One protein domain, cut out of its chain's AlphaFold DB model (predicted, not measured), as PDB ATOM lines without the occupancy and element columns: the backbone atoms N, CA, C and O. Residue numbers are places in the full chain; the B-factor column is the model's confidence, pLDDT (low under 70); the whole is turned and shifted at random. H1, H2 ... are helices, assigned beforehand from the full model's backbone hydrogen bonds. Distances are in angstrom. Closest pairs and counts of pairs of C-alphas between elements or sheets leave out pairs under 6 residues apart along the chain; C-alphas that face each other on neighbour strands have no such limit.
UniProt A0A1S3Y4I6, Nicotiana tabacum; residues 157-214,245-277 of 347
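What this domain is: This is residues 157 to 214 and 245 to 277 of the 347 residues of a protein of Nicotiana tabacum (UniProt A0A1S3Y4I6). Two long helices make an uneven, open Y: the beginning of H1, residues 157 to 165, packs on the middle stretch of H3, residues 256 to 264, and the rest of H1 swings away from H3. H2 sits beyond the far end of H1 after a short link and touches no helix. The 91 printed residues hold three named helices, in the order H1, H2, H3, and no named strand; the class is all helix. The whole is extended, with a radius of gyration of the C-alphas of 22.5 A and spans of 74 by 33 by 17 A.

How they stand to each other: H3, residues 245 to 277, is the longest helix. It touches H1, residues 157 to 185, with residues 256 to 264 alone, and H1 touches it with residues 157 to 165 alone. The closest C-alphas of the two, those of Phe 161 and Ala 260, are 6.2 A apart. Their lines stand at a steep tilt of 43 degrees, and they run opposite ways. H2, residues 193 to 211, is apart from H1 and from H3. In H1, H2 and H3 every O i to N i+4 pair is within hydrogen-bond range.

Where its parts are: H3 measures 47.9 A from C-alpha 245 at (-4.537, 2.550, 31.136) to C-alpha 277 at (0.772, 50.164, 30.756). H1 begins with C-alpha 157 at (-11.380, 29.876, 33.601) and measures 42.4 A. H2 measures 26.6 A.

The domain as a whole: The two C-alphas farthest apart, those of Glu 214 and Lys 277, are 75.3 A apart. Residues 215 to 244 are not printed, and C-alphas 214 and 245 are 30.5 A apart across this cut. The mean pLDDT of the printed part is 77.8; residues 189 to 204, 206 to 211, 213 to 214 and 275 to 276 are under 70.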
ATOM      1  N   ARG A 157     -12.176  31.098  33.387       82.00
ATOM      2  CA  ARG A 157     -11.380  29.876  33.601       82.00
ATOM      3  C   ARG A 157     -12.125  28.624  33.147       82.00
ATOM      4  O   ARG A 157     -11.673  27.947  32.237       82.00
ATOM      5  N   LYS A 158     -13.324  28.361  33.680       85.62
ATOM      6  CA  LYS A 158     -14.107  27.160  33.323       85.62
ATOM      7  C   LYS A 158     -14.401  27.064  31.819       85.62
ATOM      8  O   LYS A 158     -14.471  25.964  31.281       85.62
ATOM      9  N   ALA A 159     -14.567  28.200  31.138       88.00
ATOM     10  CA  ALA A 159     -14.753  28.247  29.688       88.00
ATOM     11  C   ALA A 159     -13.505  27.801  28.915       88.00
ATOM     12  O   ALA A 159     -13.642  27.065  27.939       88.00
ATOM     13  N   LEU A 160     -12.306  28.186  29.368       85.69
ATOM     14  CA  LEU A 160     -11.056  27.711  28.775       85.69
ATOM     15  C   LEU A 160     -10.905  26.199  28.930       85.69
ATOM     16  O   LEU A 160     -10.682  25.514  27.936       85.69
ATOM     17  N   PHE A 161     -11.115  25.677  30.140       85.31
ATOM     18  CA  PHE A 161     -11.062  24.235  30.396       85.31
ATOM     19  C   PHE A 161     -12.007  23.466  29.472       85.31
ATOM     20  O   PHE A 161     -11.586  22.564  28.754       85.31
ATOM     21  N   LYS A 162     -13.279  23.880  29.413       87.44
ATOM     22  CA  LYS A 162     -14.273  23.273  28.518       87.44
ATOM     23  C   LYS A 162     -13.810  23.273  27.059       87.44
ATOM     24  O   LYS A 162     -13.946  22.257  26.388       87.44
ATOM     25  N   ALA A 163     -13.248  24.381  26.576       87.00
ATOM     26  CA  ALA A 163     -12.745  24.473  25.209       87.00
ATOM     27  C   ALA A 163     -11.555  23.528  24.952       87.00
ATOM     28  O   ALA A 163     -11.514  22.879  23.908       87.00
ATOM     29  N   ARG A 164     -10.620  23.403  25.904       87.06
ATOM     30  CA  ARG A 164      -9.478  22.480  25.806       87.06
ATOM     31  C   ARG A 164      -9.925  21.019  25.787       87.06
ATOM     32  O   ARG A 164      -9.473  20.261  24.930       87.06
ATOM     33  N   PHE A 165     -10.881  20.645  26.633       86.88
ATOM     34  CA  PHE A 165     -11.469  19.304  26.611       86.88
ATOM     35  C   PHE A 165     -12.231  19.012  25.316       86.88
ATOM     36  O   PHE A 165     -12.091  17.931  24.752       86.88
ATOM     37  N   GLU A 166     -13.004  19.968  24.796       86.88
ATOM     38  CA  GLU A 166     -13.678  19.812  23.501       86.88
ATOM     39  C   GLU A 166     -12.678  19.641  22.352       86.88
ATOM     40  O   GLU A 166     -12.885  18.797  21.479       86.88
ATOM     41  N   GLN A 167     -11.576  20.399  22.366       88.44
ATOM     42  CA  GLN A 167     -10.497  20.268  21.389       88.44
ATOM     43  C   GLN A 167      -9.829  18.888  21.474       88.44
ATOM     44  O   GLN A 167      -9.611  18.243  20.445       88.44
ATOM     45  N   ALA A 168      -9.539  18.409  22.687       86.69
ATOM     46  CA  ALA A 168      -8.989  17.078  22.912       86.69
ATOM     47  C   ALA A 168      -9.954  15.981  22.427       86.69
ATOM     48  O   ALA A 168      -9.539  15.067  21.715       86.69
ATOM     49  N   LEU A 169     -11.254  16.110  22.715       88.50
ATOM     50  CA  LEU A 169     -12.291  15.183  22.259       88.50
ATOM     51  C   LEU A 169     -12.373  15.127  20.727       88.50
ATOM     52  O   LEU A 169     -12.480  14.047  20.149       88.50
ATOM     53  N   GLU A 170     -12.338  16.276  20.049       86.44
ATOM     54  CA  GLU A 170     -12.343  16.332  18.583       86.44
ATOM     55  C   GLU A 170     -11.095  15.693  17.980       86.44
ATOM     56  O   GLU A 170     -11.209  14.916  17.030       86.44
ATOM     57  N   SER A 171      -9.923  15.954  18.565       89.12
ATOM     58  CA  SER A 171      -8.669  15.306  18.175       89.12
ATOM     59  C   SER A 171      -8.768  13.784  18.305       89.12
ATOM     60  O   SER A 171      -8.479  13.058  17.351       89.12
ATOM     61  N   GLN A 172      -9.289  13.289  19.431       90.19
ATOM     62  CA  GLN A 172      -9.435  11.852  19.643       90.19
ATOM     63  C   GLN A 172     -10.465  11.214  18.712       90.19
ATOM     64  O   GLN A 172     -10.207  10.153  18.152       90.19
ATOM     65  N   LYS A 173     -11.590  11.884  18.428       90.31
ATOM     66  CA  LYS A 173     -12.546  11.422  17.404       90.31
ATOM     67  C   LYS A 173     -11.885  11.275  16.031       90.31
ATOM     68  O   LYS A 173     -12.161  10.310  15.316       90.31
ATOM     69  N   LEU A 174     -11.013  12.212  15.652       89.56
ATOM     70  CA  LEU A 174     -10.255  12.122  14.403       89.56
ATOM     71  C   LEU A 174      -9.238  10.979  14.436       89.56
ATOM     72  O   LEU A 174      -9.113  10.273  13.437       89.56
ATOM     73  N   ASN A 175      -8.554  10.765  15.559       91.56
ATOM     74  CA  ASN A 175      -7.616   9.655  15.725       91.56
ATOM     75  C   ASN A 175      -8.321   8.301  15.622       91.56
ATOM     76  O   ASN A 175      -7.906   7.471  14.819       91.56
ATOM     77  N   ILE A 176      -9.447   8.118  16.318       88.88
ATOM     78  CA  ILE A 176     -10.287   6.915  16.217       88.88
ATOM     79  C   ILE A 176     -10.698   6.676  14.762       88.88
ATOM     80  O   ILE A 176     -10.584   5.563  14.251       88.88
ATOM     81  N   LYS A 177     -11.121   7.727  14.048       90.81
ATOM     82  CA  LYS A 177     -11.485   7.619  12.630       90.81
ATOM     83  C   LYS A 177     -10.299   7.204  11.751       90.81
ATOM     84  O   LYS A 177     -10.485   6.379  10.860       90.81
ATOM     85  N   LYS A 178      -9.105   7.763  11.978       92.25
ATOM     86  CA  LYS A 178      -7.876   7.409  11.243       92.25
ATOM     87  C   LYS A 178      -7.491   5.951  11.486       92.25
ATOM     88  O   LYS A 178      -7.350   5.206  10.522       92.25
ATOM     89  N   ILE A 179      -7.419   5.535  12.750       88.06
ATOM     90  CA  ILE A 179      -7.100   4.155  13.143       88.06
ATOM     91  C   ILE A 179      -8.136   3.190  12.555       88.06
ATOM     92  O   ILE A 179      -7.776   2.199  11.925       88.06
ATOM     93  N   GLY A 180      -9.426   3.518  12.647       85.56
ATOM     94  CA  GLY A 180     -10.493   2.719  12.044       85.56
ATOM     95  C   GLY A 180     -10.370   2.594  10.520       85.56
ATOM     96  O   GLY A 180     -10.633   1.530   9.963       85.56
ATOM     97  N   GLN A 181      -9.940   3.649   9.821       88.19
ATOM     98  CA  GLN A 181      -9.663   3.584   8.382       88.19
ATOM     99  C   GLN A 181      -8.433   2.728   8.060       88.19
ATOM    100  O   GLN A 181      -8.456   1.984   7.080       88.19
ATOM    101  N   GLU A 182      -7.375   2.806   8.864       88.69
ATOM    102  CA  GLU A 182      -6.183   1.969   8.702       88.69
ATOM    103  C   GLU A 182      -6.486   0.485   8.913       88.69
ATOM    104  O   GLU A 182      -6.040  -0.341   8.116       88.69
ATOM    105  N   LEU A 183      -7.296   0.142   9.917       85.56
ATOM    106  CA  LEU A 183      -7.748  -1.232  10.147       85.56
ATOM    107  C   LEU A 183      -8.541  -1.769   8.948       85.56
ATOM    108  O   LEU A 183      -8.237  -2.850   8.444       85.56
ATOM    109  N   ARG A 184      -9.461  -0.962   8.394       82.06
ATOM    110  CA  ARG A 184     -10.194  -1.319   7.165       82.06
ATOM    111  C   ARG A 184      -9.263  -1.540   5.969       82.06
ATOM    112  O   ARG A 184      -9.488  -2.472   5.206       82.06
ATOM    113  N   ARG A 185      -8.203  -0.733   5.809       86.69
ATOM    114  CA  ARG A 185      -7.188  -0.929   4.748       86.69
ATOM    115  C   ARG A 185      -6.393  -2.221   4.928       86.69
ATOM    116  O   ARG A 185      -6.055  -2.854   3.936       86.69
ATOM    117  N   LYS A 186      -6.109  -2.607   6.173       85.19
ATOM    118  CA  LYS A 186      -5.428  -3.865   6.516       85.19
ATOM    119  C   LYS A 186      -6.347  -5.095   6.413       85.19
ATOM    120  O   LYS A 186      -5.880  -6.207   6.621       85.19
ATOM    121  N   GLY A 187      -7.630  -4.911   6.088       77.06
ATOM    122  CA  GLY A 187      -8.612  -5.994   5.975       77.06
ATOM    123  C   GLY A 187      -9.077  -6.556   7.323       77.06
ATOM    124  O   GLY A 187      -9.770  -7.567   7.351       77.06
ATOM    125  N   THR A 188      -8.719  -5.914   8.438       72.81
ATOM    126  CA  THR A 188      -9.154  -6.304   9.783       72.81
ATOM    127  C   THR A 188     -10.367  -5.463  10.156       72.81
ATOM    128  O   THR A 188     -10.273  -4.239  10.253       72.81
ATOM    129  N   ASN A 189     -11.527  -6.093  10.327       67.88
ATOM    130  CA  ASN A 189     -12.734  -5.377  10.722       67.88
ATOM    131  C   ASN A 189     -12.735  -5.217  12.257       67.88
ATOM    132  O   ASN A 189     -12.770  -6.230  12.954       67.88
ATOM    133  N   PRO A 190     -12.659  -3.987  12.801       63.72
ATOM    134  CA  PRO A 190     -12.604  -3.769  14.251       63.72
ATOM    135  C   PRO A 190     -13.878  -4.216  14.982       63.72
ATOM    136  O   PRO A 190     -13.825  -4.490  16.174       63.72
ATOM    137  N   ASP A 191     -15.001  -4.309  14.265       62.47
ATOM    138  CA  ASP A 191     -16.317  -4.661  14.811       62.47
ATOM    139  C   ASP A 191     -16.600  -6.181  14.776       62.47
ATOM    140  O   ASP A 191     -17.711  -6.608  15.089       62.47
ATOM    141  N   ASP A 192     -15.628  -7.008  14.361       62.03
ATOM    142  CA  ASP A 192     -15.796  -8.457  14.197       62.03
ATOM    143  C   ASP A 192     -15.185  -9.223  15.396       62.03
ATOM    144  O   ASP A 192     -13.955  -9.305  15.523       62.03
ATOM    145  N   PRO A 193     -16.001  -9.792  16.310       64.69
ATOM    146  CA  PRO A 193     -15.530 -10.382  17.571       64.69
ATOM    147  C   PRO A 193     -14.578 -11.575  17.383       64.69
ATOM    148  O   PRO A 193     -13.825 -11.926  18.293       64.69
ATOM    149  N   ALA A 194     -14.558 -12.186  16.195       59.50
ATOM    150  CA  ALA A 194     -13.653 -13.280  15.859       59.50
ATOM    151  C   ALA A 194     -12.181 -12.838  15.737       59.50
ATOM    152  O   ALA A 194     -11.286 -13.592  16.122       59.50
ATOM    153  N   ALA A 195     -11.914 -11.618  15.251       54.84
ATOM    154  CA  ALA A 195     -10.551 -11.105  15.086       54.84
ATOM    155  C   ALA A 195      -9.905 -10.766  16.441       54.84
ATOM    156  O   ALA A 195      -8.760 -11.145  16.692       54.84
ATOM    157  N   GLY A 196     -10.665 -10.140  17.350       57.84
ATOM    158  CA  GLY A 196     -10.222  -9.869  18.723       57.84
ATOM    159  C   GLY A 196      -9.978 -11.151  19.525       57.84
ATOM    160  O   GLY A 196      -8.925 -11.309  20.144       57.84
ATOM    161  N   ALA A 197     -10.893 -12.123  19.422       60.12
ATOM    162  CA  ALA A 197     -10.754 -13.422  20.078       60.12
ATOM    163  C   ALA A 197      -9.583 -14.254  19.524       60.12
ATOM    164  O   ALA A 197      -8.955 -15.002  20.270       60.12
ATOM    165  N   SER A 198      -9.261 -14.132  18.231       62.97
ATOM    166  CA  SER A 198      -8.100 -14.795  17.626       62.97
ATOM    167  C   SER A 198      -6.784 -14.238  18.166       62.97
ATOM    168  O   SER A 198      -5.892 -15.013  18.498       62.97
ATOM    169  N   ILE A 199      -6.655 -12.914  18.285       62.19
ATOM    170  CA  ILE A 199      -5.435 -12.274  18.802       62.19
ATOM    171  C   ILE A 199      -5.245 -12.603  20.287       62.19
ATOM    172  O   ILE A 199      -4.154 -13.011  20.672       62.19
ATOM    173  N   GLN A 200      -6.303 -12.532  21.104       64.25
ATOM    174  CA  GLN A 200      -6.247 -12.945  22.513       64.25
ATOM    175  C   GLN A 200      -5.953 -14.441  22.682       64.25
ATOM    176  O   GLN A 200      -5.209 -14.815  23.588       64.25
ATOM    177  N   ARG A 201      -6.473 -15.318  21.809       62.97
ATOM    178  CA  ARG A 201      -6.108 -16.746  21.825       62.97
ATOM    179  C   ARG A 201      -4.650 -16.964  21.461       62.97
ATOM    180  O   ARG A 201      -3.973 -17.686  22.174       62.97
ATOM    181  N   ILE A 202      -4.155 -16.333  20.398       65.12
ATOM    182  CA  ILE A 202      -2.753 -16.473  19.978       65.12
ATOM    183  C   ILE A 202      -1.823 -15.929  21.069       65.12
ATOM    184  O   ILE A 202      -0.874 -16.608  21.455       65.12
ATOM    185  N   ALA A 203      -2.142 -14.764  21.637       64.44
ATOM    186  CA  ALA A 203      -1.412 -14.182  22.756       64.44
ATOM    187  C   ALA A 203      -1.443 -15.094  23.989       64.44
ATOM    188  O   ALA A 203      -0.393 -15.409  24.531       64.44
ATOM    189  N   SER A 204      -2.609 -15.600  24.396       68.50
ATOM    190  CA  SER A 204      -2.701 -16.508  25.549       68.50
ATOM    191  C   SER A 204      -1.991 -17.840  25.304       68.50
ATOM    192  O   SER A 204      -1.342 -18.340  26.214       68.50
ATOM    193  N   THR A 205      -2.013 -18.402  24.090       71.56
ATOM    194  CA  THR A 205      -1.195 -19.584  23.761       71.56
ATOM    195  C   THR A 205       0.302 -19.284  23.793       71.56
ATOM    196  O   THR A 205       1.069 -20.113  24.271       71.56
ATOM    197  N   PHE A 206       0.715 -18.095  23.349       67.38
ATOM    198  CA  PHE A 206       2.111 -17.662  23.348       67.38
ATOM    199  C   PHE A 206       2.631 -17.415  24.772       67.38
ATOM    200  O   PHE A 206       3.671 -17.952  25.143       67.38
ATOM    201  N   PHE A 207       1.882 -16.690  25.604       64.06
ATOM    202  CA  PHE A 207       2.250 -16.441  27.000       64.06
ATOM    203  C   PHE A 207       2.181 -17.717  27.853       64.06
ATOM    204  O   PHE A 207       3.100 -17.973  28.624       64.06
ATOM    205  N   ASN A 208       1.197 -18.598  27.626       69.19
ATOM    206  CA  ASN A 208       1.155 -19.909  28.287       69.19
ATOM    207  C   ASN A 208       2.340 -20.813  27.901       69.19
ATOM    208  O   ASN A 208       2.792 -21.601  28.728       69.19
ATOM    209  N   ALA A 209       2.837 -20.735  26.662       65.62
ATOM    210  CA  ALA A 209       4.018 -21.487  26.224       65.62
ATOM    211  C   ALA A 209       5.317 -20.936  26.843       65.62
ATOM    212  O   ALA A 209       6.208 -21.704  27.215       65.62
ATOM    213  N   ILE A 210       5.401 -19.613  27.022       61.91
ATOM    214  CA  ILE A 210       6.512 -18.951  27.720       61.91
ATOM    215  C   ILE A 210       6.528 -19.332  29.207       61.91
ATOM    216  O   ILE A 210       7.579 -19.727  29.713       61.91
ATOM    217  N   ASP A 211       5.378 -19.305  29.885       60.56
ATOM    218  CA  ASP A 211       5.266 -19.652  31.311       60.56
ATOM    219  C   ASP A 211       5.573 -21.130  31.587       60.56
ATOM    220  O   ASP A 211       6.153 -21.477  32.618       60.56
ATOM    221  N   LYS A 212       5.258 -22.016  30.634       73.12
ATOM    222  CA  LYS A 212       5.642 -23.437  30.685       73.12
ATOM    223  C   LYS A 212       7.117 -23.689  30.347       73.12
ATOM    224  O   LYS A 212       7.559 -24.832  30.437       73.12
ATOM    225  N   LYS A 213       7.888 -22.646  30.003       61.34
ATOM    226  CA  LYS A 213       9.281 -22.712  29.519       61.34
ATOM    227  C   LYS A 213       9.469 -23.618  28.297       61.34
ATOM    228  O   LYS A 213      10.564 -24.126  28.077       61.34
ATOM    229  N   GLU A 214       8.431 -23.800  27.483       55.47
ATOM    230  CA  GLU A 214       8.514 -24.609  26.256       55.47
ATOM    231  C   GLU A 214       9.258 -23.868  25.127       55.47
ATOM    232  O   GLU A 214       9.548 -24.447  24.084       55.47
ATOM    233  N   ASP A 245      -3.954   1.766  32.237       73.00
ATOM    234  CA  ASP A 245      -4.537   2.550  31.136       73.00
ATOM    235  C   ASP A 245      -5.419   3.698  31.665       73.00
ATOM    236  O   ASP A 245      -5.424   4.808  31.119       73.00
ATOM    237  N   GLN A 246      -6.141   3.458  32.764       73.06
ATOM    238  CA  GLN A 246      -6.936   4.483  33.438       73.06
ATOM    239  C   GLN A 246      -6.044   5.547  34.095       73.06
ATOM    240  O   GLN A 246      -6.318   6.740  33.958       73.06
ATOM    241  N   GLU A 247      -4.941   5.153  34.734       78.56
ATOM    242  CA  GLU A 247      -3.955   6.092  35.271       78.56
ATOM    243  C   GLU A 247      -3.303   6.947  34.173       78.56
ATOM    244  O   GLU A 247      -3.044   8.134  34.379       78.56
ATOM    245  N   GLU A 248      -3.024   6.379  32.996       80.19
ATOM    246  CA  GLU A 248      -2.519   7.137  31.846       80.19
ATOM    247  C   GLU A 248      -3.516   8.192  31.369       80.19
ATOM    248  O   GLU A 248      -3.129   9.330  31.078       80.19
ATOM    249  N   LEU A 249      -4.801   7.839  31.332       76.19
ATOM    250  CA  LEU A 249      -5.864   8.768  30.974       76.19
ATOM    251  C   LEU A 249      -6.000   9.891  32.007       76.19
ATOM    252  O   LEU A 249      -6.113  11.058  31.629       76.19
ATOM    253  N   ASP A 250      -5.933   9.561  33.294       80.94
ATOM    254  CA  ASP A 250      -6.009  10.537  34.379       80.94
ATOM    255  C   ASP A 250      -4.794  11.475  34.369       80.94
ATOM    256  O   ASP A 250      -4.946  12.691  34.512       80.94
ATOM    257  N   ARG A 251      -3.591  10.952  34.083       87.19
ATOM    258  CA  ARG A 251      -2.385  11.766  33.844       87.19
ATOM    259  C   ARG A 251      -2.567  12.714  32.657       87.19
ATOM    260  O   ARG A 251      -2.179  13.878  32.741       87.19
ATOM    261  N   PHE A 252      -3.172  12.248  31.565       81.00
ATOM    262  CA  PHE A 252      -3.457  13.081  30.394       81.00
ATOM    263  C   PHE A 252      -4.485  14.182  30.696       81.00
ATOM    264  O   PHE A 252      -4.298  15.330  30.286       81.00
ATOM    265  N   ILE A 253      -5.545  13.864  31.442       83.00
ATOM    266  CA  ILE A 253      -6.531  14.850  31.900       83.00
ATOM    267  C   ILE A 253      -5.841  15.898  32.776       83.00
ATOM    268  O   ILE A 253      -5.952  17.088  32.484       83.00
ATOM    269  N   ALA A 254      -5.057  15.475  33.769       86.81
ATOM    270  CA  ALA A 254      -4.311  16.377  34.642       86.81
ATOM    271  C   ALA A 254      -3.338  17.274  33.856       86.81
ATOM    272  O   ALA A 254      -3.215  18.461  34.148       86.81
ATOM    273  N   GLN A 255      -2.696  16.747  32.809       88.19
ATOM    274  CA  GLN A 255      -1.830  17.535  31.931       88.19
ATOM    275  C   GLN A 255      -2.605  18.618  31.165       88.19
ATOM    276  O   GLN A 255      -2.119  19.742  31.036       88.19
ATOM    277  N   ILE A 256      -3.807  18.310  30.663       82.69
ATOM    278  CA  ILE A 256      -4.679  19.311  30.025       82.69
ATOM    279  C   ILE A 256      -5.056  20.398  31.029       82.69
ATOM    280  O   ILE A 256      -5.050  21.581  30.686       82.69
ATOM    281  N   GLU A 257      -5.391  19.999  32.252       82.81
ATOM    282  CA  GLU A 257      -5.782  20.923  33.310       82.81
ATOM    283  C   GLU A 257      -4.634  21.846  33.724       82.81
ATOM    284  O   GLU A 257      -4.820  23.061  33.800       82.81
ATOM    285  N   GLN A 258      -3.434  21.293  33.896       88.25
ATOM    286  CA  GLN A 258      -2.234  22.060  34.210       88.25
ATOM    287  C   GLN A 258      -1.882  23.040  33.084       88.25
ATOM    288  O   GLN A 258      -1.692  24.224  33.341       88.25
ATOM    289  N   ALA A 259      -1.891  22.590  31.825       86.75
ATOM    290  CA  ALA A 259      -1.614  23.459  30.680       86.75
ATOM    291  C   ALA A 259      -2.645  24.596  30.540       86.75
ATOM    292  O   ALA A 259      -2.300  25.715  30.159       86.75
ATOM    293  N   ALA A 260      -3.914  24.318  30.849       84.19
ATOM    294  CA  ALA A 260      -4.975  25.317  30.883       84.19
ATOM    295  C   ALA A 260      -4.756  26.371  31.981       84.19
ATOM    296  O   ALA A 260      -5.032  27.554  31.768       84.19
ATOM    297  N   ASP A 261      -4.269  25.947  33.144       86.19
ATOM    298  CA  ASP A 261      -3.951  26.836  34.257       86.19
ATOM    299  C   ASP A 261      -2.711  27.692  33.993       86.19
ATOM    300  O   ASP A 261      -2.751  28.893  34.267       86.19
ATOM    301  N   ASP A 262      -1.668  27.121  33.392       85.88
ATOM    302  CA  ASP A 262      -0.460  27.847  32.990       85.88
ATOM    303  C   ASP A 262      -0.781  28.922  31.934       85.88
ATOM    304  O   ASP A 262      -0.356  30.073  32.054       85.88
ATOM    305  N   GLU A 263      -1.600  28.588  30.927       84.75
ATOM    306  CA  GLU A 263      -2.080  29.549  29.920       84.75
ATOM    307  C   GLU A 263      -2.907  30.672  30.559       84.75
ATOM    308  O   GLU A 263      -2.768  31.843  30.203       84.75
ATOM    309  N   TRP A 264      -3.768  30.332  31.521       83.69
ATOM    310  CA  TRP A 264      -4.550  31.331  32.238       83.69
ATOM    311  C   TRP A 264      -3.666  32.257  33.081       83.69
ATOM    312  O   TRP A 264      -3.889  33.467  33.075       83.69
ATOM    313  N   ALA A 265      -2.658  31.717  33.768       84.00
ATOM    314  CA  ALA A 265      -1.713  32.507  34.549       84.00
ATOM    315  C   ALA A 265      -0.932  33.490  33.661       84.00
ATOM    316  O   ALA A 265      -0.888  34.682  33.969       84.00
ATOM    317  N   ALA A 266      -0.417  33.019  32.520       83.62
ATOM    318  CA  ALA A 266       0.306  33.853  31.561       83.62
ATOM    319  C   ALA A 266      -0.569  34.975  30.971       83.62
ATOM    320  O   ALA A 266      -0.117  36.109  30.815       83.62
ATOM    321  N   GLU A 267      -1.840  34.694  30.664       81.38
ATOM    322  CA  GLU A 267      -2.766  35.727  30.188       81.38
ATOM    323  C   GLU A 267      -3.110  36.766  31.261       81.38
ATOM    324  O   GLU A 267      -3.225  37.949  30.947       81.38
ATOM    325  N   GLU A 268      -3.286  36.364  32.521       80.94
ATOM    326  CA  GLU A 268      -3.549  37.315  33.610       80.94
ATOM    327  C   GLU A 268      -2.330  38.202  33.895       80.94
ATOM    328  O   GLU A 268      -2.491  39.371  34.254       80.94
ATOM    329  N   GLU A 269      -1.115  37.676  33.735       77.81
ATOM    330  CA  GLU A 269       0.119  38.466  33.782       77.81
ATOM    331  C   GLU A 269       0.168  39.479  32.632       77.81
ATOM    332  O   GLU A 269       0.346  40.672  32.883       77.81
ATOM    333  N   ALA A 270      -0.130  39.051  31.403       80.19
ATOM    334  CA  ALA A 270      -0.203  39.946  30.251       80.19
ATOM    335  C   ALA A 270      -1.284  41.034  30.410       80.19
ATOM    336  O   ALA A 270      -1.024  42.208  30.148       80.19
ATOM    337  N   GLU A 271      -2.482  40.692  30.902       78.62
ATOM    338  CA  GLU A 271      -3.543  41.672  31.174       78.62
ATOM    339  C   GLU A 271      -3.133  42.662  32.275       78.62
ATOM    340  O   GLU A 271      -3.437  43.854  32.183       78.62
ATOM    341  N   LYS A 272      -2.422  42.214  33.319       75.75
ATOM    342  CA  LYS A 272      -1.892  43.111  34.361       75.75
ATOM    343  C   LYS A 272      -0.841  44.062  33.810       75.75
ATOM    344  O   LYS A 272      -0.863  45.236  34.188       75.75
ATOM    345  N   ASP A 273       0.022  43.590  32.919       77.06
ATOM    346  CA  ASP A 273       1.023  44.413  32.245       77.06
ATOM    347  C   ASP A 273       0.366  45.421  31.302       77.06
ATOM    348  O   ASP A 273       0.732  46.597  31.302       77.06
ATOM    349  N   GLU A 274      -0.672  45.020  30.564       73.25
ATOM    350  CA  GLU A 274      -1.468  45.915  29.722       73.25
ATOM    351  C   GLU A 274      -2.219  46.962  30.549       73.25
ATOM    352  O   GLU A 274      -2.160  48.151  30.242       73.25
ATOM    353  N   VAL A 275      -2.875  46.569  31.641       68.00
ATOM    354  CA  VAL A 275      -3.545  47.497  32.565       68.00
ATOM    355  C   VAL A 275      -2.528  48.402  33.266       68.00
ATOM    356  O   VAL A 275      -2.802  49.581  33.506       68.00
ATOM    357  N   GLY A 276      -1.350  47.882  33.604       69.69
ATOM    358  CA  GLY A 276      -0.226  48.649  34.137       69.69
ATOM    359  C   GLY A 276       0.253  49.699  33.139       69.69
ATOM    360  O   GLY A 276       0.356  50.877  33.482       69.69
ATOM    361  N   LYS A 277       0.424  49.296  31.878       70.38
ATOM    362  CA  LYS A 277       0.772  50.164  30.756       70.38
ATOM    363  C   LYS A 277      -0.302  51.229  30.551       70.38
ATOM    364  O   LYS A 277       0.016  52.410  30.598       70.38
TER     365      LYS A 277